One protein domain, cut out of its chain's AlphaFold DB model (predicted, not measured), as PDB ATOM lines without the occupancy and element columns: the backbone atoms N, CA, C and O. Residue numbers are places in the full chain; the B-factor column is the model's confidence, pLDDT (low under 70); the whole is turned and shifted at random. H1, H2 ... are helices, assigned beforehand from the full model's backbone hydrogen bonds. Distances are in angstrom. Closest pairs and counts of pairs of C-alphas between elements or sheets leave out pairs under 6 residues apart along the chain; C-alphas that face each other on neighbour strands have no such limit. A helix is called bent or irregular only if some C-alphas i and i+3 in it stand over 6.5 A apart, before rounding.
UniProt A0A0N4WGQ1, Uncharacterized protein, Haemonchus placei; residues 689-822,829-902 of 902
ATOM      1  N   GLU A 689     215.363 117.167 230.662       80.94
ATOM      2  CA  GLU A 689     216.348 117.352 229.578       80.94
ATOM      3  C   GLU A 689     217.226 116.107 229.361       80.94
ATOM      4  O   GLU A 689     217.353 115.609 228.242       80.94
ATOM      5  N   VAL A 690     217.763 115.541 230.447       77.12
ATOM      6  CA  VAL A 690     218.601 114.328 230.417       77.12
ATOM      7  C   VAL A 690     217.783 113.108 229.979       77.12
ATOM      8  O   VAL A 690     218.261 112.266 229.217       77.12
ATOM      9  N   LEU A 691     216.527 113.013 230.426       78.06
ATOM     10  CA  LEU A 691     215.612 111.934 230.043       78.06
ATOM     11  C   LEU A 691     215.176 112.037 228.570       78.06
ATOM     12  O   LEU A 691     215.071 111.005 227.902       78.06
ATOM     13  N   ILE A 692     214.975 113.253 228.052       81.06
ATOM     14  CA  ILE A 692     214.690 113.543 226.639       81.06
ATOM     15  C   ILE A 692     215.905 113.180 225.789       81.06
ATOM     16  O   ILE A 692     215.761 112.380 224.865       81.06
ATOM     17  N   HIS A 693     217.102 113.673 226.125       78.62
ATOM     18  CA  HIS A 693     218.339 113.372 225.396       78.62
ATOM     19  C   HIS A 693     218.590 111.858 225.307       78.62
ATOM     20  O   HIS A 693     218.735 111.308 224.213       78.62
ATOM     21  N   ASN A 694     218.542 111.157 226.444       75.00
ATOM     22  CA  ASN A 694     218.769 109.712 226.499       75.00
ATOM     23  C   ASN A 694     217.682 108.898 225.778       75.00
ATOM     24  O   ASN A 694     217.985 107.849 225.210       75.00
ATOM     25  N   THR A 695     216.424 109.354 225.776       76.94
ATOM     26  CA  THR A 695     215.338 108.677 225.043       76.94
ATOM     27  C   THR A 695     215.426 108.943 223.537       76.94
ATOM     28  O   THR A 695     215.192 108.032 222.748       76.94
ATOM     29  N   THR A 696     215.819 110.155 223.142       79.25
ATOM     30  CA  THR A 696     216.004 110.570 221.742       79.25
ATOM     31  C   THR A 696     217.150 109.806 221.094       79.25
ATOM     32  O   THR A 696     216.947 109.189 220.053       79.25
ATOM     33  N   ARG A 697     218.323 109.755 221.743       76.88
ATOM     34  CA  ARG A 697     219.484 108.996 221.251       76.88
ATOM     35  C   ARG A 697     219.129 107.529 221.000       76.88
ATOM     36  O   ARG A 697     219.241 107.063 219.871       76.88
ATOM     37  N   ARG A 698     218.556 106.863 222.010       75.00
ATOM     38  CA  ARG A 698     218.099 105.466 221.911       75.00
ATOM     39  C   ARG A 698     217.064 105.234 220.809       75.00
ATOM     40  O   ARG A 698     216.980 104.119 220.321       75.00
ATOM     41  N   LEU A 699     216.255 106.233 220.441       74.06
ATOM     42  CA  LEU A 699     215.290 106.132 219.336       74.06
ATOM     43  C   LEU A 699     215.943 106.285 217.955       74.06
ATOM     44  O   LEU A 699     215.493 105.647 217.005       74.06
ATOM     45  N   LEU A 700     216.998 107.094 217.845       76.75
ATOM     46  CA  LEU A 700     217.765 107.263 216.609       76.75
ATOM     47  C   LEU A 700     218.634 106.035 216.294       76.75
ATOM     48  O   LEU A 700     218.748 105.678 215.124       76.75
ATOM     49  N   ASP A 701     219.148 105.351 217.324       75.62
ATOM     50  CA  ASP A 701     219.969 104.131 217.212       75.62
ATOM     51  C   ASP A 701     219.252 102.943 216.509       75.62
ATOM     52  O   ASP A 701     219.891 101.951 216.152       75.62
ATOM     53  N   PHE A 702     217.929 103.009 216.288       63.00
ATOM     54  CA  PHE A 702     217.172 101.972 215.573       63.00
ATOM     55  C   PHE A 702     217.286 102.099 214.048       63.00
ATOM     56  O   PHE A 702     216.768 103.034 213.435       63.00
ATOM     57  N   VAL A 703     217.896 101.089 213.426       67.12
ATOM     58  CA  VAL A 703     218.089 100.998 211.966       67.12
ATOM     59  C   VAL A 703     216.781 100.698 211.215       67.12
ATOM     60  O   VAL A 703     216.633 101.084 210.063       67.12
ATOM     61  N   ASP A 704     215.818 100.038 211.860       59.62
ATOM     62  CA  ASP A 704     214.582  99.532 211.247       59.62
ATOM     63  C   ASP A 704     213.302 100.295 211.660       59.62
ATOM     64  O   ASP A 704     212.183  99.860 211.376       59.62
ATOM     65  N   LEU A 705     213.450 101.461 212.301       64.88
ATOM     66  CA  LEU A 705     212.379 102.455 212.426       64.88
ATOM     67  C   LEU A 705     212.547 103.524 211.339       64.88
ATOM     68  O   LEU A 705     213.621 104.111 211.217       64.88
ATOM     69  N   SER A 706     211.476 103.812 210.595       73.00
ATOM     70  CA  SER A 706     211.444 104.920 209.633       73.00
ATOM     71  C   SER A 706     211.507 106.275 210.341       73.00
ATOM     72  O   SER A 706     211.086 106.411 211.493       73.00
ATOM     73  N   ASP A 707     211.980 107.310 209.653       75.06
ATOM     74  CA  ASP A 707     212.223 108.620 210.274       75.06
ATOM     75  C   ASP A 707     210.930 109.337 210.696       75.06
ATOM     76  O   ASP A 707     210.909 110.044 211.703       75.06
ATOM     77  N   GLY A 708     209.808 109.043 210.027       76.31
ATOM     78  CA  GLY A 708     208.467 109.432 210.480       76.31
ATOM     79  C   GLY A 708     208.059 108.764 211.802       76.31
ATOM     80  O   GLY A 708     207.566 109.437 212.709       76.31
ATOM     81  N   SER A 709     208.344 107.462 211.959       76.62
ATOM     82  CA  SER A 709     208.174 106.757 213.237       76.62
ATOM     83  C   SER A 709     209.110 107.312 214.315       76.62
ATOM     84  O   SER A 709     208.651 107.584 215.423       76.62
ATOM     85  N   LYS A 710     210.391 107.553 214.000       79.50
ATOM     86  CA  LYS A 710     211.363 108.152 214.933       79.50
ATOM     87  C   LYS A 710     210.898 109.523 215.414       79.50
ATOM     88  O   LYS A 710     210.775 109.701 216.622       79.50
ATOM     89  N   TRP A 711     210.567 110.454 214.511       84.94
ATOM     90  CA  TRP A 711     210.024 111.769 214.875       84.94
ATOM     91  C   TRP A 711     208.787 111.633 215.767       84.94
ATOM     92  O   TRP A 711     208.760 112.200 216.857       84.94
ATOM     93  N   PHE A 712     207.795 110.829 215.367       84.75
ATOM     94  CA  PHE A 712     206.552 110.690 216.129       84.75
ATOM     95  C   PHE A 712     206.811 110.167 217.551       84.75
ATOM     96  O   PHE A 712     206.261 110.679 218.530       84.75
ATOM     97  N   MET A 713     207.687 109.166 217.685       83.00
ATOM     98  CA  MET A 713     208.078 108.605 218.976       83.00
ATOM     99  C   MET A 713     208.887 109.601 219.816       83.00
ATOM    100  O   MET A 713     208.666 109.677 221.025       83.00
ATOM    101  N   ILE A 714     209.791 110.374 219.213       84.25
ATOM    102  CA  ILE A 714     210.610 111.381 219.904       84.25
ATOM    103  C   ILE A 714     209.726 112.524 220.418       84.25
ATOM    104  O   ILE A 714     209.741 112.796 221.621       84.25
ATOM    105  N   SER A 715     208.887 113.123 219.570       86.19
ATOM    106  CA  SER A 715     207.974 114.213 219.948       86.19
ATOM    107  C   SER A 715     206.989 113.781 221.037       86.19
ATOM    108  O   SER A 715     206.831 114.470 222.047       86.19
ATOM    109  N   TRP A 716     206.385 112.591 220.907       87.88
ATOM    110  CA  TRP A 716     205.460 112.071 221.919       87.88
ATOM    111  C   TRP A 716     206.141 111.851 223.281       87.88
ATOM    112  O   TRP A 716     205.601 112.237 224.320       87.88
ATOM    113  N   ASN A 717     207.332 111.241 223.302       85.94
ATOM    114  CA  ASN A 717     208.064 111.046 224.555       85.94
ATOM    115  C   ASN A 717     208.533 112.379 225.150       85.94
ATOM    116  O   ASN A 717     208.459 112.545 226.363       85.94
ATOM    117  N   THR A 718     208.945 113.341 224.323       87.44
ATOM    118  CA  THR A 718     209.358 114.679 224.772       87.44
ATOM    119  C   THR A 718     208.216 115.402 225.485       87.44
ATOM    120  O   THR A 718     208.420 115.915 226.587       87.44
ATOM    121  N   MET A 719     206.990 115.348 224.948       89.75
ATOM    122  CA  MET A 719     205.794 115.870 225.623       89.75
ATOM    123  C   MET A 719     205.563 115.200 226.990       89.75
ATOM    124  O   MET A 719     205.473 115.893 228.006       89.75
ATOM    125  N   LEU A 720     205.514 113.860 227.046       88.19
ATOM    126  CA  LEU A 720     205.247 113.134 228.299       88.19
ATOM    127  C   LEU A 720     206.340 113.332 229.361       88.19
ATOM    128  O   LEU A 720     206.029 113.448 230.547       88.19
ATOM    129  N   ILE A 721     207.612 113.371 228.956       87.38
ATOM    130  CA  ILE A 721     208.745 113.575 229.869       87.38
ATOM    131  C   ILE A 721     208.750 115.017 230.399       87.38
ATOM    132  O   ILE A 721     208.982 115.213 231.588       87.38
ATOM    133  N   THR A 722     208.421 116.012 229.567       87.06
ATOM    134  CA  THR A 722     208.330 117.422 229.994       87.06
ATOM    135  C   THR A 722     207.173 117.650 230.974       87.06
ATOM    136  O   THR A 722     207.332 118.408 231.931       87.06
ATOM    137  N   MET A 723     206.034 116.972 230.777       84.19
ATOM    138  CA  MET A 723     204.889 117.010 231.702       84.19
ATOM    139  C   MET A 723     205.138 116.271 233.025       84.19
ATOM    140  O   MET A 723     204.641 116.699 234.069       84.19
ATOM    141  N   GLY A 724     205.892 115.169 232.988       81.88
ATOM    142  CA  GLY A 724     206.149 114.307 234.141       81.88
ATOM    143  C   GLY A 724     204.977 113.380 234.493       81.88
ATOM    144  O   GLY A 724     203.810 113.672 234.228       81.88
ATOM    145  N   LYS A 725     205.288 112.235 235.125       80.44
ATOM    146  CA  LYS A 725     204.317 111.152 235.375       80.44
ATOM    147  C   LYS A 725     203.037 111.633 236.075       80.44
ATOM    148  O   LYS A 725     201.955 111.325 235.595       80.44
ATOM    149  N   ALA A 726     203.156 112.407 237.156       73.38
ATOM    150  CA  ALA A 726     202.005 112.828 237.960       73.38
ATOM    151  C   ALA A 726     200.957 113.605 237.141       73.38
ATOM    152  O   ALA A 726     199.779 113.272 237.199       73.38
ATOM    153  N   ARG A 727     201.379 114.572 236.311       78.19
ATOM    154  CA  ARG A 727     200.449 115.325 235.451       78.19
ATOM    155  C   ARG A 727     199.907 114.493 234.291       78.19
ATOM    156  O   ARG A 727     198.783 114.727 233.868       78.19
ATOM    157  N   CYS A 728     200.664 113.519 233.789       83.69
ATOM    158  CA  CYS A 728     200.167 112.579 232.782       83.69
ATOM    159  C   CYS A 728     199.076 111.652 233.344       83.69
ATOM    160  O   CYS A 728     198.059 111.434 232.684       83.69
ATOM    161  N   ASP A 729     199.256 111.154 234.569       78.00
ATOM    162  CA  ASP A 729     198.268 110.322 235.261       78.00
ATOM    163  C   ASP A 729     197.023 111.147 235.672       78.00
ATOM    164  O   ASP A 729     195.901 110.664 235.530       78.00
ATOM    165  N   GLU A 730     197.194 112.410 236.094       78.19
ATOM    166  CA  GLU A 730     196.098 113.359 236.384       78.19
ATOM    167  C   GLU A 730     195.306 113.772 235.123       78.19
ATOM    168  O   GLU A 730     194.081 113.888 235.176       78.19
ATOM    169  N   ALA A 731     195.980 113.974 233.984       79.56
ATOM    170  CA  ALA A 731     195.355 114.348 232.710       79.56
ATOM    171  C   ALA A 731     194.554 113.200 232.070       79.56
ATOM    172  O   ALA A 731     193.495 113.420 231.476       79.56
ATOM    173  N   GLY A 732     195.064 111.970 232.162       78.44
ATOM    174  CA  GLY A 732     194.485 110.806 231.497       78.44
ATOM    175  C   GLY A 732     194.660 110.798 229.964       78.44
ATOM    176  O   GLY A 732     195.122 111.768 229.354       78.44
ATOM    177  N   PRO A 733     194.304 109.684 229.297       80.38
ATOM    178  CA  PRO A 733     194.703 109.433 227.911       80.38
ATOM    179  C   PRO A 733     194.082 110.406 226.901       80.38
ATOM    180  O   PRO A 733     194.789 110.882 226.017       80.38
ATOM    181  N   TYR A 734     192.791 110.742 227.020       83.25
ATOM    182  CA  TYR A 734     192.127 111.649 226.071       83.25
ATOM    183  C   TYR A 734     192.824 113.018 226.001       83.25
ATOM    184  O   TYR A 734     193.195 113.468 224.916       83.25
ATOM    185  N   TRP A 735     193.080 113.650 227.152       84.94
ATOM    186  CA  TRP A 735     193.669 114.990 227.193       84.94
ATOM    187  C   TRP A 735     195.132 115.025 226.760       84.94
ATOM    188  O   TRP A 735     195.532 115.980 226.101       84.94
ATOM    189  N   LEU A 736     195.910 113.974 227.036       87.88
ATOM    190  CA  LEU A 736     197.272 113.843 226.507       87.88
ATOM    191  C   LEU A 736     197.283 113.729 224.975       87.88
ATOM    192  O   LEU A 736     198.066 114.406 224.313       87.88
ATOM    193  N   ASN A 737     196.391 112.919 224.396       88.25
ATOM    194  CA  ASN A 737     196.280 112.799 222.940       88.25
ATOM    195  C   ASN A 737     195.786 114.113 222.298       88.25
ATOM    196  O   ASN A 737     196.307 114.516 221.258       88.25
ATOM    197  N   ARG A 738     194.842 114.824 222.933       87.56
ATOM    198  CA  ARG A 738     194.362 116.134 222.459       87.56
ATOM    199  C   ARG A 738     195.414 117.240 222.587       87.56
ATOM    200  O   ARG A 738     195.511 118.069 221.688       87.56
ATOM    201  N   LEU A 739     196.231 117.233 223.644       89.62
ATOM    202  CA  LEU A 739     197.361 118.158 223.780       89.62
ATOM    203  C   LEU A 739     198.397 117.915 222.678       89.62
ATOM    204  O   LEU A 739     198.881 118.872 222.086       89.62
ATOM    205  N   PHE A 740     198.689 116.654 222.347       90.38
ATOM    206  CA  PHE A 740     199.621 116.328 221.266       90.38
ATOM    207  C   PHE A 740     199.145 116.841 219.896       90.38
ATOM    208  O   PHE A 740     199.955 117.356 219.127       90.38
ATOM    209  N   LEU A 741     197.837 116.772 219.607       89.56
ATOM    210  CA  LEU A 741     197.256 117.431 218.430       89.56
ATOM    211  C   LEU A 741     197.431 118.957 218.503       89.56
ATOM    212  O   LEU A 741     197.956 119.556 217.570       89.56
ATOM    213  N   GLU A 742     197.081 119.588 219.624       88.00
ATOM    214  CA  GLU A 742     197.209 121.043 219.807       88.00
ATOM    215  C   GLU A 742     198.676 121.543 219.823       88.00
ATOM    216  O   GLU A 742     198.943 122.744 219.702       88.00
ATOM    217  N   LEU A 743     199.655 120.640 219.926       88.38
ATOM    218  CA  LEU A 743     201.074 120.924 219.713       88.38
ATOM    219  C   LEU A 743     201.505 120.699 218.253       88.38
ATOM    220  O   LEU A 743     202.062 121.619 217.662       88.38
ATOM    221  N   HIS A 744     201.214 119.533 217.659       87.88
ATOM    222  CA  HIS A 744     201.857 119.074 216.414       87.88
ATOM    223  C   HIS A 744     200.909 118.809 215.224       87.88
ATOM    224  O   HIS A 744     201.345 118.220 214.234       87.88
ATOM    225  N   MET A 745     199.627 119.204 215.266       86.88
ATOM    226  CA  MET A 745     198.661 118.941 214.178       86.88
ATOM    227  C   MET A 745     199.168 119.395 212.802       86.88
ATOM    228  O   MET A 745     199.103 118.626 211.843       86.88
ATOM    229  N   ASP A 746     199.712 120.608 212.701       84.81
ATOM    230  CA  ASP A 746     200.155 121.174 211.421       84.81
ATOM    231  C   ASP A 746     201.307 120.351 210.813       84.81
ATOM    232  O   ASP A 746     201.344 120.114 209.605       84.81
ATOM    233  N   THR A 747     202.192 119.818 211.657       82.31
ATOM    234  CA  THR A 747     203.318 118.950 211.277       82.31
ATOM    235  C   THR A 747     202.862 117.518 210.967       82.31
ATOM    236  O   THR A 747     203.293 116.940 209.965       82.31
ATOM    237  N   LEU A 748     201.898 116.974 211.722       84.06
ATOM    238  CA  LEU A 748     201.221 115.704 211.408       84.06
ATOM    239  C   LEU A 748     200.546 115.730 210.025       84.06
ATOM    240  O   LEU A 748     200.537 114.716 209.323       84.06
ATOM    241  N   VAL A 749     199.990 116.876 209.628       83.25
ATOM    242  CA  VAL A 749     199.383 117.090 208.308       83.25
ATOM    243  C   VAL A 749     200.461 117.296 207.240       83.25
ATOM    244  O   VAL A 749     200.486 116.563 206.251       83.25
ATOM    245  N   ARG A 750     201.379 118.251 207.451       81.69
ATOM    246  CA  ARG A 750     202.413 118.669 206.487       81.69
ATOM    247  C   ARG A 750     203.334 117.533 206.053       81.69
ATOM    248  O   ARG A 750     203.651 117.435 204.872       81.69
ATOM    249  N   PHE A 751     203.748 116.680 206.986       77.06
ATOM    250  CA  PHE A 751     204.679 115.578 206.725       77.06
ATOM    251  C   PHE A 751     203.971 114.219 206.566       77.06
ATOM    252  O   PHE A 751     204.602 113.179 206.729       77.06
ATOM    253  N   LYS A 752     202.659 114.208 206.270       78.62
ATOM    254  CA  LYS A 752     201.808 113.007 206.094       78.62
ATOM    255  C   LYS A 752     201.722 112.058 207.314       78.62
ATOM    256  O   LYS A 752     201.153 110.975 207.207       78.62
ATOM    257  N   GLN A 753     202.207 112.448 208.497       79.75
ATOM    258  CA  GLN A 753     202.366 111.569 209.672       79.75
ATOM    259  C   GLN A 753     201.062 111.189 210.412       79.75
ATOM    260  O   GLN A 753     201.116 110.498 211.432       79.75
ATOM    261  N   ARG A 754     199.880 111.576 209.901       82.25
ATOM    262  CA  ARG A 754     198.547 111.237 210.454       82.25
ATOM    263  C   ARG A 754     198.382 109.754 210.838       82.25
ATOM    264  O   ARG A 754     197.756 109.448 211.852       82.25
ATOM    265  N   SER A 755     198.941 108.836 210.047       78.12
ATOM    266  CA  SER A 755     198.861 107.382 210.260       78.12
ATOM    267  C   SER A 755     199.493 106.925 211.581       78.12
ATOM    268  O   SER A 755     198.920 106.076 212.268       78.12
ATOM    269  N   HIS A 756     200.624 107.516 211.982       78.81
ATOM    270  CA  HIS A 756     201.318 107.178 213.228       78.81
ATOM    271  C   HIS A 756     200.481 107.543 214.463       78.81
ATOM    272  O   HIS A 756     200.393 106.753 215.404       78.81
ATOM    273  N   PHE A 757     199.768 108.676 214.427       83.75
ATOM    274  CA  PHE A 757     198.832 109.047 215.491       83.75
ATOM    275  C   PHE A 757     197.668 108.051 215.591       83.75
ATOM    276  O   PHE A 757     197.416 107.506 216.660       83.75
ATOM    277  N   ILE A 758     197.019 107.707 214.474       80.31
ATOM    278  CA  ILE A 758     195.909 106.736 214.459       80.31
ATOM    279  C   ILE A 758     196.357 105.349 214.969       80.31
ATOM    280  O   ILE A 758     195.630 104.685 215.712       80.31
ATOM    281  N   TYR A 759     197.572 104.909 214.632       74.06
ATOM    282  CA  TYR A 759     198.151 103.661 215.144       74.06
ATOM    283  C   TYR A 759     198.436 103.710 216.660       74.06
ATOM    284  O   TYR A 759     198.183 102.742 217.389       74.06
ATOM    285  N   GLN A 760     198.911 104.854 217.157       78.31
ATOM    286  CA  GLN A 760     199.123 105.115 218.580       78.31
ATOM    287  C   GLN A 760     197.796 105.097 219.367       78.31
ATOM    288  O   GLN A 760     197.753 104.513 220.454       78.31
ATOM    289  N   LEU A 761     196.702 105.630 218.809       75.56
ATOM    290  CA  LEU A 761     195.384 105.611 219.457       75.56
ATOM    291  C   LEU A 761     194.832 104.178 219.538       75.56
ATOM    292  O   LEU A 761     194.436 103.706 220.607       75.56
ATOM    293  N   ASN A 762     194.888 103.444 218.419       70.19
ATOM    294  CA  ASN A 762     194.505 102.029 218.348       70.19
ATOM    295  C   ASN A 762     195.283 101.169 219.359       70.19
ATOM    296  O   ASN A 762     194.718 100.276 219.994       70.19
ATOM    297  N   THR A 763     196.567 101.473 219.565       66.81
ATOM    298  CA  THR A 763     197.413 100.822 220.572       66.81
ATOM    299  C   THR A 763     196.884 100.990 221.997       66.81
ATOM    300  O   THR A 763     196.908 100.024 222.762       66.81
ATOM    301  N   GLN A 764     196.439 102.192 222.386       67.94
ATOM    302  CA  GLN A 764     195.943 102.444 223.747       67.94
ATOM    303  C   GLN A 764     194.675 101.615 224.009       67.94
ATOM    304  O   GLN A 764     194.621 100.847 224.974       67.94
ATOM    305  N   THR A 765     193.736 101.658 223.061       65.38
ATOM    306  CA  THR A 765     192.489 100.882 223.078       65.38
ATOM    307  C   THR A 765     192.745  99.372 223.183       65.38
ATOM    308  O   THR A 765     192.152  98.706 224.031       65.38
ATOM    309  N   GLN A 766     193.698  98.823 222.414       61.41
ATOM    310  CA  GLN A 766     194.061  97.396 222.477       61.41
ATOM    311  C   GLN A 766     194.627  96.936 223.835       61.41
ATOM    312  O   GLN A 766     194.600  95.737 224.118       61.41
ATOM    313  N   ARG A 767     195.138  97.841 224.685       59.56
ATOM    314  CA  ARG A 767     195.675  97.500 226.021       59.56
ATOM    315  C   ARG A 767     194.648  97.605 227.151       59.56
ATOM    316  O   ARG A 767     195.039  97.632 228.313       59.56
ATOM    317  N   GLY A 768     193.356  97.716 226.840       54.19
ATOM    318  CA  GLY A 768     192.330  97.930 227.867       54.19
ATOM    319  C   GLY A 768     192.415  99.313 228.524       54.19
ATOM    320  O   GLY A 768     191.858  99.514 229.598       54.19
ATOM    321  N   ARG A 769     193.087 100.275 227.873       58.44
ATOM    322  CA  ARG A 769     192.969 101.711 228.154       58.44
ATOM    323  C   ARG A 769     192.088 102.328 227.059       58.44
ATOM    324  O   ARG A 769     192.638 102.954 226.152       58.44
ATOM    325  N   PRO A 770     190.757 102.104 227.069       56.53
ATOM    326  CA  PRO A 770     189.882 102.725 226.089       56.53
ATOM    327  C   PRO A 770     190.021 104.242 226.212       56.53
ATOM    328  O   PRO A 770     189.770 104.820 227.270       56.53
ATOM    329  N   ILE A 771     190.440 104.881 225.123       62.50
ATOM    330  CA  ILE A 771     190.214 106.312 224.960       62.50
ATOM    331  C   ILE A 771     188.702 106.431 224.807       62.50
ATOM    332  O   ILE A 771     188.146 105.832 223.889       62.50
ATOM    333  N   SER A 772     188.048 107.108 225.751       57.53
ATOM    334  CA  SER A 772     186.587 107.103 225.877       57.53
ATOM    335  C   SER A 772     185.888 107.514 224.584       57.53
ATOM    336  O   SER A 772     184.923 106.871 224.188       57.53
ATOM    337  N   ASP A 773     186.451 108.509 223.897       64.25
ATOM    338  CA  ASP A 773     185.914 109.069 222.664       64.25
ATOM    339  C   ASP A 773     187.062 109.197 221.648       64.25
ATOM    340  O   ASP A 773     187.745 110.218 221.535       64.25
ATOM    341  N   LEU A 774     187.327 108.088 220.952       71.94
ATOM    342  CA  LEU A 774     188.335 107.981 219.888       71.94
ATOM    343  C   LEU A 774     187.983 108.855 218.671       71.94
ATOM    344  O   LEU A 774     188.871 109.368 217.992       71.94
ATOM    345  N   GLU A 775     186.688 109.001 218.401       75.06
ATOM    346  CA  GLU A 775     186.140 109.582 217.173       75.06
ATOM    347  C   GLU A 775     186.377 111.098 217.097       75.06
ATOM    348  O   GLU A 775     186.846 111.571 216.066       75.06
ATOM    349  N   ASP A 776     186.216 111.835 218.206       79.00
ATOM    350  CA  ASP A 776     186.571 113.263 218.329       79.00
ATOM    351  C   ASP A 776     188.036 113.532 217.927       79.00
ATOM    352  O   ASP A 776     188.327 114.432 217.141       79.00
ATOM    353  N   LEU A 777     188.975 112.709 218.410       82.25
ATOM    354  CA  LEU A 777     190.404 112.861 218.106       82.25
ATOM    355  C   LEU A 777     190.728 112.555 216.634       82.25
ATOM    356  O   LEU A 777     191.617 113.184 216.053       82.25
ATOM    357  N   VAL A 778     190.017 111.599 216.028       82.81
ATOM    358  CA  VAL A 778     190.176 111.242 214.611       82.81
ATOM    359  C   VAL A 778     189.572 112.318 213.706       82.81
ATOM    360  O   VAL A 778     190.229 112.728 212.749       82.81
ATOM    361  N   LEU A 779     188.382 112.832 214.029       81.44
ATOM    362  CA  LEU A 779     187.717 113.895 213.273       81.44
ATOM    363  C   LEU A 779     188.520 115.205 213.334       81.44
ATOM    364  O   LEU A 779     188.809 115.783 212.285       81.44
ATOM    365  N   ARG A 780     189.032 115.606 214.509       84.62
ATOM    366  CA  ARG A 780     189.970 116.744 214.648       84.62
ATOM    367  C   ARG A 780     191.181 116.630 213.712       84.62
ATOM    368  O   ARG A 780     191.511 117.585 213.007       84.62
ATOM    369  N   LEU A 781     191.822 115.458 213.658       85.06
ATOM    370  CA  LEU A 781     192.983 115.203 212.792       85.06
ATOM    371  C   LEU A 781     192.625 115.131 211.292       85.06
ATOM    372  O   LEU A 781     193.448 115.472 210.429       85.06
ATOM    373  N   TYR A 782     191.411 114.681 210.971       82.56
ATOM    374  CA  TYR A 782     190.896 114.628 209.606       82.56
ATOM    375  C   TYR A 782     190.618 116.039 209.072       82.56
ATOM    376  O   TYR A 782     191.227 116.443 208.080       82.56
ATOM    377  N   HIS A 783     189.802 116.821 209.788       80.12
ATOM    378  CA  HIS A 783     189.465 118.204 209.438       80.12
ATOM    379  C   HIS A 783     190.644 119.179 209.562       80.12
ATOM    380  O   HIS A 783     190.600 120.243 208.946       80.12
ATOM    381  N   ALA A 784     191.693 118.818 210.314       77.25
ATOM    382  CA  ALA A 784     192.895 119.628 210.532       77.25
ATOM    383  C   ALA A 784     192.583 121.042 211.063       77.25
ATOM    384  O   ALA A 784     193.128 122.039 210.591       77.25
ATOM    385  N   ARG A 785     191.680 121.119 212.050       72.19
ATOM    386  CA  ARG A 785     191.243 122.360 212.702       72.19
ATOM    387  C   ARG A 785     191.399 122.271 214.216       72.19
ATOM    388  O   ARG A 785     190.904 121.333 214.839       72.19
ATOM    389  N   ARG A 786     192.053 123.278 214.804       69.94
ATOM    390  CA  ARG A 786     192.217 123.425 216.265       69.94
ATOM    391  C   ARG A 786     190.893 123.829 216.927       69.94
ATOM    392  O   ARG A 786     190.536 123.331 217.989       69.94
ATOM    393  N   ASP A 787     190.146 124.668 216.218       71.88
ATOM    394  CA  ASP A 787     188.816 125.217 216.493       71.88
ATOM    395  C   ASP A 787     187.652 124.257 216.165       71.88
ATOM    396  O   ASP A 787     186.499 124.675 216.149       71.88
ATOM    397  N   TYR A 788     187.922 122.973 215.894       81.00
ATOM    398  CA  TYR A 788     186.873 121.993 215.596       81.00
ATOM    399  C   TYR A 788     185.888 121.832 216.769       81.00
ATOM    400  O   TYR A 788     186.272 121.415 217.872       81.00
ATOM    401  N   ASP A 789     184.615 122.117 216.501       80.69
ATOM    402  CA  ASP A 789     183.499 121.965 217.431       80.69
ATOM    403  C   ASP A 789     182.660 120.720 217.067       80.69
ATOM    404  O   ASP A 789     182.030 120.698 216.004       80.69
ATOM    405  N   PRO A 790     182.601 119.695 217.941       80.50
ATOM    406  CA  PRO A 790     181.833 118.473 217.708       80.50
ATOM    407  C   PRO A 790     180.307 118.671 217.745       80.50
ATOM    408  O   PRO A 790     179.575 117.707 217.539       80.50
ATOM    409  N   LEU A 791     179.802 119.876 218.039       83.50
ATOM    410  CA  LEU A 791     178.378 120.232 217.961       83.50
ATOM    411  C   LEU A 791     177.987 120.866 216.615       83.50
ATOM    412  O   LEU A 791     176.794 120.998 216.341       83.50
ATOM    413  N   LEU A 792     178.966 121.266 215.795       83.62
ATOM    414  CA  LEU A 792     178.760 121.839 214.456       83.62
ATOM    415  C   LEU A 792     178.992 120.830 213.319       83.62
ATOM    416  O   LEU A 792     178.648 121.120 212.176       83.62
ATOM    417  N   ASP A 793     179.572 119.666 213.615       81.94
ATOM    418  CA  ASP A 793     179.844 118.608 212.640       81.94
ATOM    419  C   ASP A 793     178.719 117.567 212.606       81.94
ATOM    420  O   ASP A 793     178.551 116.783 213.542       81.94
ATOM    421  N   ASP A 794     177.978 117.547 211.496       77.25
ATOM    422  CA  ASP A 794     176.876 116.625 211.196       77.25
ATOM    423  C   ASP A 794     177.264 115.132 211.203       77.25
ATOM    424  O   ASP A 794     176.371 114.292 211.157       77.25
ATOM    425  N   LEU A 795     178.558 114.788 211.256       75.94
ATOM    426  CA  LEU A 795     179.052 113.409 211.358       75.94
ATOM    427  C   LEU A 795     179.551 113.028 212.763       75.94
ATOM    428  O   LEU A 795     179.975 111.888 212.970       75.94
ATOM    429  N   HIS A 796     179.546 113.951 213.731       78.38
ATOM    430  CA  HIS A 796     180.105 113.691 215.054       78.38
ATOM    431  C   HIS A 796     179.081 113.007 215.992       78.38
ATOM    432  O   HIS A 796     178.054 113.613 216.317       78.38
ATOM    433  N   PRO A 797     179.354 111.804 216.548       76.81
ATOM    434  CA  PRO A 797     178.356 111.016 217.290       76.81
ATOM    435  C   PRO A 797     177.697 111.718 218.491       76.81
ATOM    436  O   PRO A 797     176.532 111.458 218.796       76.81
ATOM    437  N   LEU A 798     178.400 112.644 219.159       78.19
ATOM    438  CA  LEU A 798     177.822 113.476 220.228       78.19
ATOM    439  C   LEU A 798     176.645 114.332 219.728       78.19
ATOM    440  O   LEU A 798     175.630 114.430 220.415       78.19
ATOM    441  N   ARG A 799     176.774 114.940 218.543       83.62
ATOM    442  CA  ARG A 799     175.752 115.800 217.940       83.62
ATOM    443  C   ARG A 799     174.513 114.983 217.598       83.62
ATOM    444  O   ARG A 799     173.416 115.341 218.015       83.62
ATOM    445  N   ASP A 800     174.699 113.853 216.919       84.12
ATOM    446  CA  ASP A 800     173.610 112.956 216.520       84.12
ATOM    447  C   ASP A 800     172.868 112.364 217.718       84.12
ATOM    448  O   ASP A 800     171.641 112.226 217.691       84.12
ATOM    449  N   TRP A 801     173.581 112.068 218.807       83.25
ATOM    450  CA  TRP A 801     172.967 111.609 220.048       83.25
ATOM    451  C   TRP A 801     172.138 112.712 220.729       83.25
ATOM    452  O   TRP A 801     170.980 112.468 221.078       83.25
ATOM    453  N   ILE A 802     172.662 113.943 220.858       85.31
ATOM    454  CA  ILE A 802     171.902 115.079 221.425       85.31
ATOM    455  C   ILE A 802     170.685 115.408 220.542       85.31
ATOM    456  O   ILE A 802     169.589 115.629 221.061       85.31
ATOM    457  N   PHE A 803     170.848 115.392 219.217       87.75
ATOM    458  CA  PHE A 803     169.775 115.593 218.240       87.75
ATOM    459  C   PHE A 803     168.672 114.532 218.379       87.75
ATOM    460  O   PHE A 803     167.490 114.871 218.459       87.75
ATOM    461  N   SER A 804     169.054 113.257 218.493       87.50
ATOM    462  CA  SER A 804     168.120 112.141 218.687       87.50
ATOM    463  C   SER A 804     167.343 112.246 220.002       87.50
ATOM    464  O   SER A 804     166.138 111.992 220.033       87.50
ATOM    465  N   GLU A 805     167.998 112.657 221.092       85.62
ATOM    466  CA  GLU A 805     167.342 112.890 222.384       85.62
ATOM    467  C   GLU A 805     166.390 114.095 222.357       85.62
ATOM    468  O   GLU A 805     165.276 114.010 222.883       85.62
ATOM    469  N   LEU A 806     166.770 115.191 221.690       86.88
ATOM    470  CA  LEU A 806     165.892 116.346 221.477       86.88
ATOM    471  C   LEU A 806     164.658 115.978 220.650       86.88
ATOM    472  O   LEU A 806     163.541 116.290 221.068       86.88
ATOM    473  N   LYS A 807     164.834 115.257 219.534       88.94
ATOM    474  CA  LYS A 807     163.727 114.778 218.695       88.94
ATOM    475  C   LYS A 807     162.779 113.876 219.488       88.94
ATOM    476  O   LYS A 807     161.578 114.136 219.529       88.94
ATOM    477  N   ARG A 808     163.314 112.896 220.224       87.25
ATOM    478  CA  ARG A 808     162.537 112.012 221.113       87.25
ATOM    479  C   ARG A 808     161.806 112.781 222.221       87.25
ATOM    480  O   ARG A 808     160.706 112.399 222.626       87.25
ATOM    481  N   GLY A 809     162.401 113.854 222.739       85.62
ATOM    482  CA  GLY A 809     161.769 114.749 223.708       85.62
ATOM    483  C   GLY A 809     160.624 115.569 223.106       85.62
ATOM    484  O   GLY A 809     159.572 115.698 223.736       85.62
ATOM    485  N   TYR A 810     160.791 116.057 221.877       86.94
ATOM    486  CA  TYR A 810     159.766 116.779 221.124       86.94
ATOM    487  C   TYR A 810     158.591 115.876 220.706       86.94
ATOM    488  O   TYR A 810     157.432 116.253 220.876       86.94
ATOM    489  N   GLU A 811     158.852 114.638 220.274       86.56
ATOM    490  CA  GLU A 811     157.820 113.623 220.005       86.56
ATOM    491  C   GLU A 811     156.969 113.314 221.254       86.56
ATOM    492  O   GLU A 811     155.741 113.189 221.168       86.56
ATOM    493  N   ARG A 812     157.599 113.261 222.439       82.31
ATOM    494  CA  ARG A 812     156.895 113.137 223.729       82.31
ATOM    495  C   ARG A 812     156.073 114.382 224.052       82.31
ATOM    496  O   ARG A 812     154.890 114.247 224.340       82.31
ATOM    497  N   TYR A 813     156.649 115.579 223.931       82.50
ATOM    498  CA  TYR A 813     155.924 116.839 224.128       82.50
ATOM    499  C   TYR A 813     154.681 116.937 223.229       82.50
ATOM    500  O   TYR A 813     153.606 117.303 223.699       82.50
ATOM    501  N   ARG A 814     154.805 116.544 221.957       81.12
ATOM    502  CA  ARG A 814     153.695 116.495 220.998       81.12
ATOM    503  C   ARG A 814     152.622 115.482 221.414       81.12
ATOM    504  O   ARG A 814     151.442 115.806 221.375       81.12
ATOM    505  N   SER A 815     153.027 114.312 221.908       78.12
ATOM    506  CA  SER A 815     152.111 113.292 222.444       78.12
ATOM    507  C   SER A 815     151.373 113.749 223.717       78.12
ATOM    508  O   SER A 815     150.190 113.456 223.888       78.12
ATOM    509  N   ASP A 816     152.049 114.491 224.599       72.56
ATOM    510  CA  ASP A 816     151.486 115.022 225.851       72.56
ATOM    511  C   ASP A 816     150.637 116.296 225.646       72.56
ATOM    512  O   ASP A 816     149.799 116.620 226.492       72.56
ATOM    513  N   LEU A 817     150.783 117.001 224.515       69.00
ATOM    514  CA  LEU A 817     149.818 118.023 224.077       69.00
ATOM    515  C   LEU A 817     148.459 117.391 223.744       69.00
ATOM    516  O   LEU A 817     147.428 117.906 224.184       69.00
ATOM    517  N   ASP A 818     148.466 116.263 223.028       62.75
ATOM    518  CA  ASP A 818     147.257 115.519 222.654       62.75
ATOM    519  C   ASP A 818     146.619 114.786 223.855       62.75
ATOM    520  O   ASP A 818     145.417 114.508 223.859       62.75
ATOM    521  N   LYS A 819     147.406 114.480 224.899       62.44
ATOM    522  CA  LYS A 819     146.960 113.804 226.133       62.44
ATOM    523  C   LYS A 819     147.556 114.465 227.388       62.44
ATOM    524  O   LYS A 819     148.498 113.934 227.971       62.44
ATOM    525  N   PRO A 820     146.998 115.594 227.868       59.19
ATOM    526  CA  PRO A 820     147.597 116.360 228.956       59.19
ATOM    527  C   PRO A 820     147.557 115.614 230.298       59.19
ATOM    528  O   PRO A 820     146.553 115.651 231.017       59.19
ATOM    529  N   HIS A 821     148.684 115.001 230.672       56.22
ATOM    530  CA  HIS A 821     148.905 114.436 232.001       56.22
ATOM    531  C   HIS A 821     148.808 115.523 233.085       56.22
ATOM    532  O   HIS A 821     149.737 116.301 233.326       56.22
ATOM    533  N   LYS A 822     147.660 115.549 233.768       56.66
ATOM    534  CA  LYS A 822     147.495 116.252 235.042       56.66
ATOM    535  C   LYS A 822     148.228 115.493 236.146       56.66
ATOM    536  O   LYS A 822     148.252 114.263 236.151       56.66
ATOM    537  N   ARG A 829     151.534 119.650 234.219       58.97
ATOM    538  CA  ARG A 829     152.999 119.636 234.350       58.97
ATOM    539  C   ARG A 829     153.634 120.467 233.230       58.97
ATOM    540  O   ARG A 829     153.330 120.279 232.054       58.97
ATOM    541  N   SER A 830     154.517 121.395 233.587       61.47
ATOM    542  CA  SER A 830     155.203 122.268 232.635       61.47
ATOM    543  C   SER A 830     156.335 121.524 231.922       61.47
ATOM    544  O   SER A 830     157.429 121.369 232.458       61.47
ATOM    545  N   PHE A 831     156.099 121.101 230.677       68.31
ATOM    546  CA  PHE A 831     157.150 120.491 229.855       68.31
ATOM    547  C   PHE A 831     158.353 121.440 229.674       68.31
ATOM    548  O   PHE A 831     158.126 122.638 229.437       68.31
ATOM    549  N   PRO A 832     159.613 120.958 229.751       75.25
ATOM    550  CA  PRO A 832     160.801 121.789 229.550       75.25
ATOM    551  C   PRO A 832     160.761 122.547 228.218       75.25
ATOM    552  O   PRO A 832     160.286 122.017 227.214       75.25
ATOM    553  N   LYS A 833     161.245 123.796 228.199       77.12
ATOM    554  CA  LYS A 833     161.172 124.658 227.003       77.12
ATOM    555  C   LYS A 833     161.938 124.078 225.807       77.12
ATOM    556  O   LYS A 833     161.427 124.166 224.698       77.12
ATOM    557  N   MET A 834     163.087 123.434 226.042       77.38
ATOM    558  CA  MET A 834     163.946 122.874 224.986       77.38
ATOM    559  C   MET A 834     163.266 121.813 224.105       77.38
ATOM    560  O   MET A 834     163.619 121.674 222.943       77.38
ATOM    561  N   TYR A 835     162.262 121.098 224.627       81.88
ATOM    562  CA  TYR A 835     161.534 120.055 223.893       81.88
ATOM    563  C   TYR A 835     160.286 120.579 223.169       81.88
ATOM    564  O   TYR A 835     159.465 119.791 222.712       81.88
ATOM    565  N   ARG A 836     160.086 121.903 223.106       81.94
ATOM    566  CA  ARG A 836     158.924 122.510 222.430       81.94
ATOM    567  C   ARG A 836     159.208 122.921 220.989       81.94
ATOM    568  O   ARG A 836     158.267 123.221 220.258       81.94
ATOM    569  N   THR A 837     160.481 122.938 220.614       82.06
ATOM    570  CA  THR A 837     160.970 123.266 219.276       82.06
ATOM    571  C   THR A 837     161.311 121.970 218.549       82.06
ATOM    572  O   THR A 837     161.924 121.081 219.138       82.06
ATOM    573  N   ASP A 838     160.923 121.864 217.281       84.31
ATOM    574  CA  ASP A 838     161.234 120.711 216.438       84.31
ATOM    575  C   ASP A 838     162.659 120.853 215.867       84.31
ATOM    576  O   ASP A 838     162.875 121.770 215.064       84.31
ATOM    577  N   PRO A 839     163.634 120.001 216.246       84.19
ATOM    578  CA  PRO A 839     165.021 120.158 215.810       84.19
ATOM    579  C   PRO A 839     165.209 119.976 214.292       84.19
ATOM    580  O   PRO A 839     166.234 120.403 213.771       84.19
ATOM    581  N   GLU A 840     164.233 119.409 213.568       84.31
ATOM    582  CA  GLU A 840     164.280 119.262 212.102       84.31
ATOM    583  C   GLU A 840     163.862 120.536 211.342       84.31
ATOM    584  O   GLU A 840     164.089 120.637 210.139       84.31
ATOM    585  N   THR A 841     163.272 121.528 212.022       84.62
ATOM    586  CA  THR A 841     162.743 122.760 211.389       84.62
ATOM    587  C   THR A 841     163.590 124.014 211.648       84.62
ATOM    588  O   THR A 841     163.209 125.123 211.270       84.62
ATOM    589  N   VAL A 842     164.734 123.849 212.314       85.94
ATOM    590  CA  VAL A 842     165.544 124.916 212.919       85.94
ATOM    591  C   VAL A 842     166.863 125.094 212.158       85.94
ATOM    592  O   VAL A 842     167.436 124.123 211.668       85.94
ATOM    593  N   SER A 843     167.374 126.327 212.040       87.81
ATOM    594  CA  SER A 843     168.650 126.568 211.344       87.81
ATOM    595  C   SER A 843     169.852 126.060 212.153       87.81
ATOM    596  O   SER A 843     169.800 126.022 213.380       87.81
ATOM    597  N   SER A 844     170.963 125.714 211.492       83.06
ATOM    598  CA  SER A 844     172.142 125.132 212.167       83.06
ATOM    599  C   SER A 844     172.664 125.989 213.338       83.06
ATOM    600  O   SER A 844     172.896 125.465 214.425       83.06
ATOM    601  N   GLU A 845     172.717 127.321 213.204       84.56
ATOM    602  CA  GLU A 845     173.085 128.212 214.322       84.56
ATOM    603  C   GLU A 845     172.115 128.166 215.513       84.56
ATOM    604  O   GLU A 845     172.515 128.370 216.660       84.56
ATOM    605  N   GLN A 846     170.819 127.999 215.247       84.62
ATOM    606  CA  GLN A 846     169.783 127.928 216.276       84.62
ATOM    607  C   GLN A 846     169.764 126.538 216.929       84.62
ATOM    608  O   GLN A 846     169.545 126.434 218.132       84.62
ATOM    609  N   LEU A 847     170.053 125.488 216.157       86.81
ATOM    610  CA  LEU A 847     170.201 124.116 216.628       86.81
ATOM    611  C   LEU A 847     171.453 123.967 217.506       86.81
ATOM    612  O   LEU A 847     171.368 123.408 218.594       86.81
ATOM    613  N   HIS A 848     172.580 124.560 217.102       86.31
ATOM    614  CA  HIS A 848     173.788 124.653 217.926       86.31
ATOM    615  C   HIS A 848     173.527 125.415 219.237       86.31
ATOM    616  O   HIS A 848     173.893 124.939 220.310       86.31
ATOM    617  N   ARG A 849     172.816 126.554 219.187       86.06
ATOM    618  CA  ARG A 849     172.372 127.263 220.402       86.06
ATOM    619  C   ARG A 849     171.486 126.387 221.293       86.06
ATOM    620  O   ARG A 849     171.696 126.365 222.500       86.06
ATOM    621  N   LEU A 850     170.565 125.610 220.719       84.75
ATOM    622  CA  LEU A 850     169.734 124.659 221.464       84.75
ATOM    623  C   LEU A 850     170.565 123.523 222.090       84.75
ATOM    624  O   LEU A 850     170.299 123.142 223.229       84.75
ATOM    625  N   PHE A 851     171.596 123.012 221.406       86.69
ATOM    626  CA  PHE A 851     172.549 122.063 221.994       86.69
ATOM    627  C   PHE A 851     173.292 122.687 223.183       86.69
ATOM    628  O   PHE A 851     173.380 122.057 224.238       86.69
ATOM    629  N   MET A 852     173.762 123.930 223.054       83.94
ATOM    630  CA  MET A 852     174.418 124.654 224.147       83.94
ATOM    631  C   MET A 852     173.464 124.902 225.326       83.94
ATOM    632  O   MET A 852     173.827 124.576 226.448       83.94
ATOM    633  N   GLU A 853     172.213 125.325 225.107       83.06
ATOM    634  CA  GLU A 853     171.197 125.438 226.173       83.06
ATOM    635  C   GLU A 853     170.930 124.091 226.879       83.06
ATOM    636  O   GLU A 853     170.787 124.029 228.103       83.06
ATOM    637  N   VAL A 854     170.890 122.983 226.131       81.12
ATOM    638  CA  VAL A 854     170.747 121.620 226.677       81.12
ATOM    639  C   VAL A 854     171.951 121.224 227.540       81.12
ATOM    640  O   VAL A 854     171.791 120.574 228.584       81.12
ATOM    641  N   LEU A 855     173.149 121.635 227.127       79.12
ATOM    642  CA  LEU A 855     174.404 121.433 227.840       79.12
ATOM    643  C   LEU A 855     174.582 122.422 229.005       79.12
ATOM    644  O   LEU A 855     175.225 122.077 229.988       79.12
ATOM    645  N   GLU A 856     173.952 123.587 229.014       80.69
ATOM    646  CA  GLU A 856     173.936 124.470 230.185       80.69
ATOM    647  C   GLU A 856     172.912 124.008 231.228       80.69
ATOM    648  O   GLU A 856     173.203 124.000 232.421       80.69
ATOM    649  N   ALA A 857     171.739 123.531 230.802       78.44
ATOM    650  CA  ALA A 857     170.636 123.184 231.701       78.44
ATOM    651  C   ALA A 857     170.800 121.855 232.470       78.44
ATOM    652  O   ALA A 857     170.067 121.606 233.427       78.44
ATOM    653  N   GLY A 858     171.702 120.960 232.050       72.31
ATOM    654  CA  GLY A 858     171.952 119.683 232.746       72.31
ATOM    655  C   GLY A 858     170.915 118.574 232.517       72.31
ATOM    656  O   GLY A 858     171.065 117.489 233.075       72.31
ATOM    657  N   VAL A 859     169.874 118.830 231.713       68.81
ATOM    658  CA  VAL A 859     168.657 117.995 231.630       68.81
ATOM    659  C   VAL A 859     168.841 116.715 230.804       68.81
ATOM    660  O   VAL A 859     168.366 115.662 231.219       68.81
ATOM    661  N   VAL A 860     169.506 116.793 229.645       69.69
ATOM    662  CA  VAL A 860     169.781 115.621 228.779       69.69
ATOM    663  C   VAL A 860     171.110 114.969 229.160       69.69
ATOM    664  O   VAL A 860     171.217 113.750 229.246       69.69
ATOM    665  N   VAL A 861     172.124 115.796 229.430       69.06
ATOM    666  CA  VAL A 861     173.469 115.375 229.830       69.06
ATOM    667  C   VAL A 861     173.741 115.922 231.235       69.06
ATOM    668  O   VAL A 861     173.920 117.136 231.360       69.06
ATOM    669  N   PRO A 862     173.816 115.091 232.292       74.25
ATOM    670  CA  PRO A 862     174.116 115.558 233.650       74.25
ATOM    671  C   PRO A 862     175.455 116.304 233.729       74.25
ATOM    672  O   PRO A 862     176.388 115.936 233.021       74.25
ATOM    673  N   PHE A 863     175.596 117.307 234.604       69.31
ATOM    674  CA  PHE A 863     176.828 118.118 234.730       69.31
ATOM    675  C   PHE A 863     178.115 117.295 234.909       69.31
ATOM    676  O   PHE A 863     179.151 117.636 234.347       69.31
ATOM    677  N   ASN A 864     178.027 116.168 235.618       66.81
ATOM    678  CA  ASN A 864     179.166 115.289 235.898       66.81
ATOM    679  C   ASN A 864     179.491 114.308 234.747       66.81
ATOM    680  O   ASN A 864     180.393 113.483 234.886       66.81
ATOM    681  N   HIS A 865     178.751 114.343 233.632       69.50
ATOM    682  CA  HIS A 865     178.880 113.360 232.558       69.50
ATOM    683  C   HIS A 865     180.174 113.552 231.737       69.50
ATOM    684  O   HIS A 865     180.437 114.677 231.303       69.50
ATOM    685  N   PRO A 866     180.949 112.483 231.439       62.91
ATOM    686  CA  PRO A 866     182.202 112.572 230.681       62.91
ATOM    687  C   PRO A 866     182.121 113.381 229.377       62.91
ATOM    688  O   PRO A 866     182.970 114.246 229.179       62.91
ATOM    689  N   PHE A 867     181.067 113.194 228.568       68.94
ATOM    690  CA  PHE A 867     180.844 113.919 227.299       68.94
ATOM    691  C   PHE A 867     181.022 115.447 227.380       68.94
ATOM    692  O   PHE A 867     181.528 116.055 226.441       68.94
ATOM    693  N   ARG A 868     180.672 116.082 228.506       66.94
ATOM    694  CA  ARG A 868     180.820 117.541 228.682       66.94
ATOM    695  C   ARG A 868     182.268 118.006 228.672       66.94
ATOM    696  O   ARG A 868     182.541 119.144 228.306       66.94
ATOM    697  N   LYS A 869     183.197 117.140 229.082       67.56
ATOM    698  CA  LYS A 869     184.618 117.479 229.165       67.56
ATOM    699  C   LYS A 869     185.189 117.782 227.779       67.56
ATOM    700  O   LYS A 869     186.046 118.645 227.675       67.56
ATOM    701  N   TYR A 870     184.680 117.161 226.717       69.25
ATOM    702  CA  TYR A 870     185.234 117.300 225.364       69.25
ATOM    703  C   TYR A 870     184.948 118.656 224.708       69.25
ATOM    704  O   TYR A 870     185.637 119.035 223.765       69.25
ATOM    705  N   LEU A 871     184.006 119.429 225.248       73.00
ATOM    706  CA  LEU A 871     183.743 120.802 224.810       73.00
ATOM    707  C   LEU A 871     184.705 121.818 225.448       73.00
ATOM    708  O   LEU A 871     184.840 122.933 224.955       73.00
ATOM    709  N   LEU A 872     185.407 121.438 226.520       76.25
ATOM    710  CA  LEU A 872     186.404 122.289 227.168       76.25
ATOM    711  C   LEU A 872     187.682 122.367 226.319       76.25
ATOM    712  O   LEU A 872     188.025 121.430 225.593       76.25
ATOM    713  N   ASN A 873     188.426 123.466 226.434       80.69
ATOM    714  CA  ASN A 873     189.753 123.575 225.836       80.69
ATOM    715  C   ASN A 873     190.760 122.722 226.630       80.69
ATOM    716  O   ASN A 873     190.760 122.717 227.861       80.69
ATOM    717  N   VAL A 874     191.673 122.041 225.933       83.44
ATOM    718  CA  VAL A 874     192.764 121.283 226.570       83.44
ATOM    719  C   VAL A 874     193.682 122.180 227.408       83.44
ATOM    720  O   VAL A 874     194.191 121.744 228.439       83.44
ATOM    721  N   VAL A 875     193.845 123.451 227.024       84.44
ATOM    722  CA  VAL A 875     194.631 124.427 227.793       84.44
ATOM    723  C   VAL A 875     193.913 124.852 229.081       84.44
ATOM    724  O   VAL A 875     194.566 125.017 230.111       84.44
ATOM    725  N   ASP A 876     192.583 124.960 229.060       81.75
ATOM    726  CA  ASP A 876     191.785 125.285 230.250       81.75
ATOM    727  C   ASP A 876     191.829 124.131 231.261       81.75
ATOM    728  O   ASP A 876     192.051 124.351 232.450       81.75
ATOM    729  N   VAL A 877     191.692 122.892 230.776       80.69
ATOM    730  CA  VAL A 877     191.638 121.685 231.618       80.69
ATOM    731  C   VAL A 877     192.998 121.287 232.198       80.69
ATOM    732  O   VAL A 877     193.047 120.805 233.327       80.69
ATOM    733  N   LEU A 878     194.101 121.465 231.460       82.75
ATOM    734  CA  LEU A 878     195.436 121.044 231.914       82.75
ATOM    735  C   LEU A 878     196.266 122.162 232.563       82.75
ATOM    736  O   LEU A 878     197.185 121.866 233.333       82.75
ATOM    737  N   PHE A 879     195.981 123.427 232.236       84.88
ATOM    738  CA  PHE A 879     196.838 124.569 232.575       84.88
ATOM    739  C   PHE A 879     196.067 125.841 232.976       84.88
ATOM    740  O   PHE A 879     196.617 126.938 232.867       84.88
ATOM    741  N   GLU A 880     194.806 125.723 233.406       82.12
ATOM    742  CA  GLU A 880     193.986 126.850 233.899       82.12
ATOM    743  C   GLU A 880     193.922 128.034 232.900       82.12
ATOM    744  O   GLU A 880     193.879 129.208 233.269       82.12
ATOM    745  N   GLY A 881     193.949 127.717 231.601       81.00
ATOM    746  CA  GLY A 881     193.798 128.670 230.497       81.00
ATOM    747  C   GLY A 881     195.092 129.321 230.005       81.00
ATOM    748  O   GLY A 881     195.047 130.147 229.092       81.00
ATOM    749  N   LYS A 882     196.267 128.957 230.545       84.88
ATOM    750  CA  LYS A 882     197.569 129.460 230.059       84.88
ATOM    751  C   LYS A 882     198.616 128.354 229.943       84.88
ATOM    752  O   LYS A 882     199.229 127.949 230.926       84.88
ATOM    753  N   MET A 883     198.874 127.911 228.712       87.31
ATOM    754  CA  MET A 883     199.860 126.862 228.440       87.31
ATOM    755  C   MET A 883     201.285 127.317 228.837       87.31
ATOM    756  O   MET A 883     201.728 128.368 228.368       87.31
ATOM    757  N   PRO A 884     202.022 126.562 229.676       87.75
ATOM    758  CA  PRO A 884     203.340 126.971 230.159       87.75
ATOM    759  C   PRO A 884     204.368 127.144 229.030       87.75
ATOM    760  O   PRO A 884     204.380 126.329 228.104       87.75
ATOM    761  N   PRO A 885     205.302 128.117 229.113       86.56
ATOM    762  CA  PRO A 885     206.291 128.360 228.058       86.56
ATOM    763  C   PRO A 885     207.154 127.143 227.687       86.56
ATOM    764  O   PRO A 885     207.523 126.992 226.528       86.56
ATOM    765  N   CYS A 886     207.452 126.250 228.637       83.19
ATOM    766  CA  CYS A 886     208.183 125.006 228.370       83.19
ATOM    767  C   CYS A 886     207.388 123.996 227.522       83.19
ATOM    768  O   CYS A 886     207.994 123.243 226.769       83.19
ATOM    769  N   ILE A 887     206.053 124.009 227.599       88.38
ATOM    770  CA  ILE A 887     205.163 123.205 226.749       88.38
ATOM    771  C   ILE A 887     204.904 123.928 225.418       88.38
ATOM    772  O   ILE A 887     204.863 123.288 224.373       88.38
ATOM    773  N   ALA A 888     204.797 125.263 225.426       85.56
ATOM    774  CA  ALA A 888     204.649 126.071 224.212       85.56
ATOM    775  C   ALA A 888     205.813 125.869 223.228       85.56
ATOM    776  O   ALA A 888     205.559 125.594 222.058       85.56
ATOM    777  N   ARG A 889     207.062 125.884 223.722       82.69
ATOM    778  CA  ARG A 889     208.280 125.648 222.921       82.69
ATOM    779  C   ARG A 889     208.309 124.306 222.184       82.69
ATOM    780  O   ARG A 889     209.068 124.172 221.234       82.69
ATOM    781  N   LEU A 890     207.507 123.314 222.587       82.94
ATOM    782  CA  LEU A 890     207.428 122.031 221.874       82.94
ATOM    783  C   LEU A 890     206.812 122.182 220.471       82.94
ATOM    784  O   LEU A 890     207.102 121.368 219.601       82.94
ATOM    785  N   ARG A 891     206.028 123.245 220.226       75.44
ATOM    786  CA  ARG A 891     205.539 123.620 218.883       75.44
ATOM    787  C   ARG A 891     206.663 124.069 217.950       75.44
ATOM    788  O   ARG A 891     206.574 123.888 216.743       75.44
ATOM    789  N   ASP A 892     207.715 124.650 218.520       66.19
ATOM    790  CA  ASP A 892     208.796 125.298 217.776       66.19
ATOM    791  C   ASP A 892     209.969 124.331 217.494       66.19
ATOM    792  O   ASP A 892     210.899 124.668 216.766       66.19
ATOM    793  N   GLN A 893     209.930 123.107 218.039       62.47
ATOM    794  CA  GLN A 893     210.966 122.075 217.866       62.47
ATOM    795  C   GLN A 893     210.884 121.310 216.528       62.47
ATOM    796  O   GLN A 893     211.728 120.455 216.252       62.47
ATOM    797  N   ASP A 894     209.906 121.616 215.669       54.69
ATOM    798  CA  ASP A 894     209.633 120.860 214.437       54.69
ATOM    799  C   ASP A 894     210.710 120.999 213.332       54.69
ATOM    800  O   ASP A 894     210.689 120.247 212.353       54.69
ATOM    801  N   ASP A 895     211.727 121.857 213.507       51.75
ATOM    802  CA  ASP A 895     212.957 121.809 212.693       51.75
ATOM    803  C   ASP A 895     213.713 120.470 212.832       51.75
ATOM    804  O   ASP A 895     214.445 120.086 211.920       51.75
ATOM    805  N   PHE A 896     213.469 119.687 213.891       55.72
ATOM    806  CA  PHE A 896     213.999 118.325 214.016       55.72
ATOM    807  C   PHE A 896     213.614 117.425 212.826       55.72
ATOM    808  O   PHE A 896     214.427 116.625 212.376       55.72
ATOM    809  N   LEU A 897     212.417 117.600 212.246       51.53
ATOM    810  CA  LEU A 897     211.990 116.836 211.065       51.53
ATOM    811  C   LEU A 897     212.740 117.269 209.792       51.53
ATOM    812  O   LEU A 897     213.045 116.438 208.942       51.53
ATOM    813  N   ARG A 898     213.112 118.552 209.677       50.69
ATOM    814  CA  ARG A 898     213.989 119.051 208.598       50.69
ATOM    815  C   ARG A 898     215.423 118.539 208.733       50.69
ATOM    816  O   ARG A 898     216.069 118.354 207.710       50.69
ATOM    817  N   CYS A 899     215.900 118.315 209.956       52.47
ATOM    818  CA  CYS A 899     217.237 117.785 210.247       52.47
ATOM    819  C   CYS A 899     217.310 116.246 210.310       52.47
ATOM    820  O   CYS A 899     218.394 115.718 210.524       52.47
ATOM    821  N   LEU A 900     216.186 115.536 210.135       54.25
ATOM    822  CA  LEU A 900     216.146 114.089 209.847       54.25
ATOM    823  C   LEU A 900     215.927 113.784 208.353       54.25
ATOM    824  O   LEU A 900     216.160 112.661 207.923       54.25
ATOM    825  N   ILE A 901     215.435 114.757 207.579       45.47
ATOM    826  CA  ILE A 901     215.189 114.652 206.125       45.47
ATOM    827  C   ILE A 901     216.358 115.242 205.298       45.47
ATOM    828  O   ILE A 901     216.401 115.073 204.080       45.47
ATOM    829  N   ARG A 902     217.294 115.935 205.956       41.38
ATOM    830  CA  ARG A 902     218.574 116.407 205.408       41.38
ATOM    831  C   ARG A 902     219.702 115.481 205.832       41.38
ATOM    832  O   ARG A 902     220.586 115.273 204.978       41.38
TER     833      ARG A 902
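AT A GLANCE: This is residues 689 to 822 and 829 to 902 of the 902 residues of an uncharacterized protein of Haemonchus placei (UniProt A0A0N4WGQ1). The model is a long body of two lobes: at one end a loose bundle of H2, H3, H4, H5 and H11, with H1 packed on H2 and H10 on H3, and at the other the long helix H6, with H7 packed on it and H8 about perpendicular to it. H6 runs along the longest axis, and H9 lies between the lobes. The printed part has 208 residues with eleven named helices, H1 to H11 in chain order, and no named strand; the class is all helix. The whole is loose, with a radius of gyration of the C-alphas of 21.7 A, and a rod spanning 75 by 31 by 31 A.

IN THESE COORDINATES: H1, residues 689 to 700, begins with C-alpha 689 at (216.348, 117.352, 229.578). H2 is residues 707 to 723, 24.2 A long, and H3 residues 725 to 750, 29.9 A. H3 is irregular, with C-alphas 730 and 733 9.4 A apart and a kink of 106 degrees near residue 733. H4 is residues 754 to 766 and H5 residues 774 to 783. H6, residues 797 to 818, is 31.9 A long and ends with C-alpha 818 at (147.257, 115.519, 222.654). H7 is residues 833 to 836, H8 844 to 857, H9 866 to 871 and H10 874 to 879. H11, residues 885 to 898, is 22.9 A long and irregular, with C-alphas 892 and 895 7.4 A apart; C-alpha 898 is at (213.989, 119.051, 208.598).

HOW THE PARTS SIT: H1 and H2 form a hairpin and touch, closest at the C-alphas of Thr 696 and Ile 714, 5.8 A. H2 touches H11 at a shallow tilt of 13 degrees, opposite ways, closest at the C-alphas of Trp 711 and Leu 897, 6.6 A. H2 and H3, also a hairpin, only just touch, with 3 pairs of C-alphas within 8 A, the closest Leu 720 and Cys 728, 6.8 A. H3 touches H5, closest at the C-alphas of Arg 738 and Leu 777, 6.7 A. H6 touches H7, closest at the C-alphas of Tyr 810 and Tyr 835, 4.6 A. H3 and H9 are near each other; H3 and H6 are apart. Every O i to N i+4 pair is within hydrogen-bond range in H1, H2, H4, H5, H6, H8 and H10, against 17 of 22 in H3, 0 of 2 in H9 and 2 of 10 in H11; O i to N i+3 pairs within range are 3 of 3 in H9 and 7 of 11 in H11, and H7 is too short for an i+4 pair.

THE WHOLE: The C-alphas farthest apart, Lys 822 and Arg 902, are 77.0 A apart. Residues 823 to 828 are not printed, with 6.5 A between C-alphas 822 and 829. H5 to H6 is a long link. Mean pLDDT of the printed part is 77.2, with 47 residues under 70, among them 763 to 773 and 892 to 902.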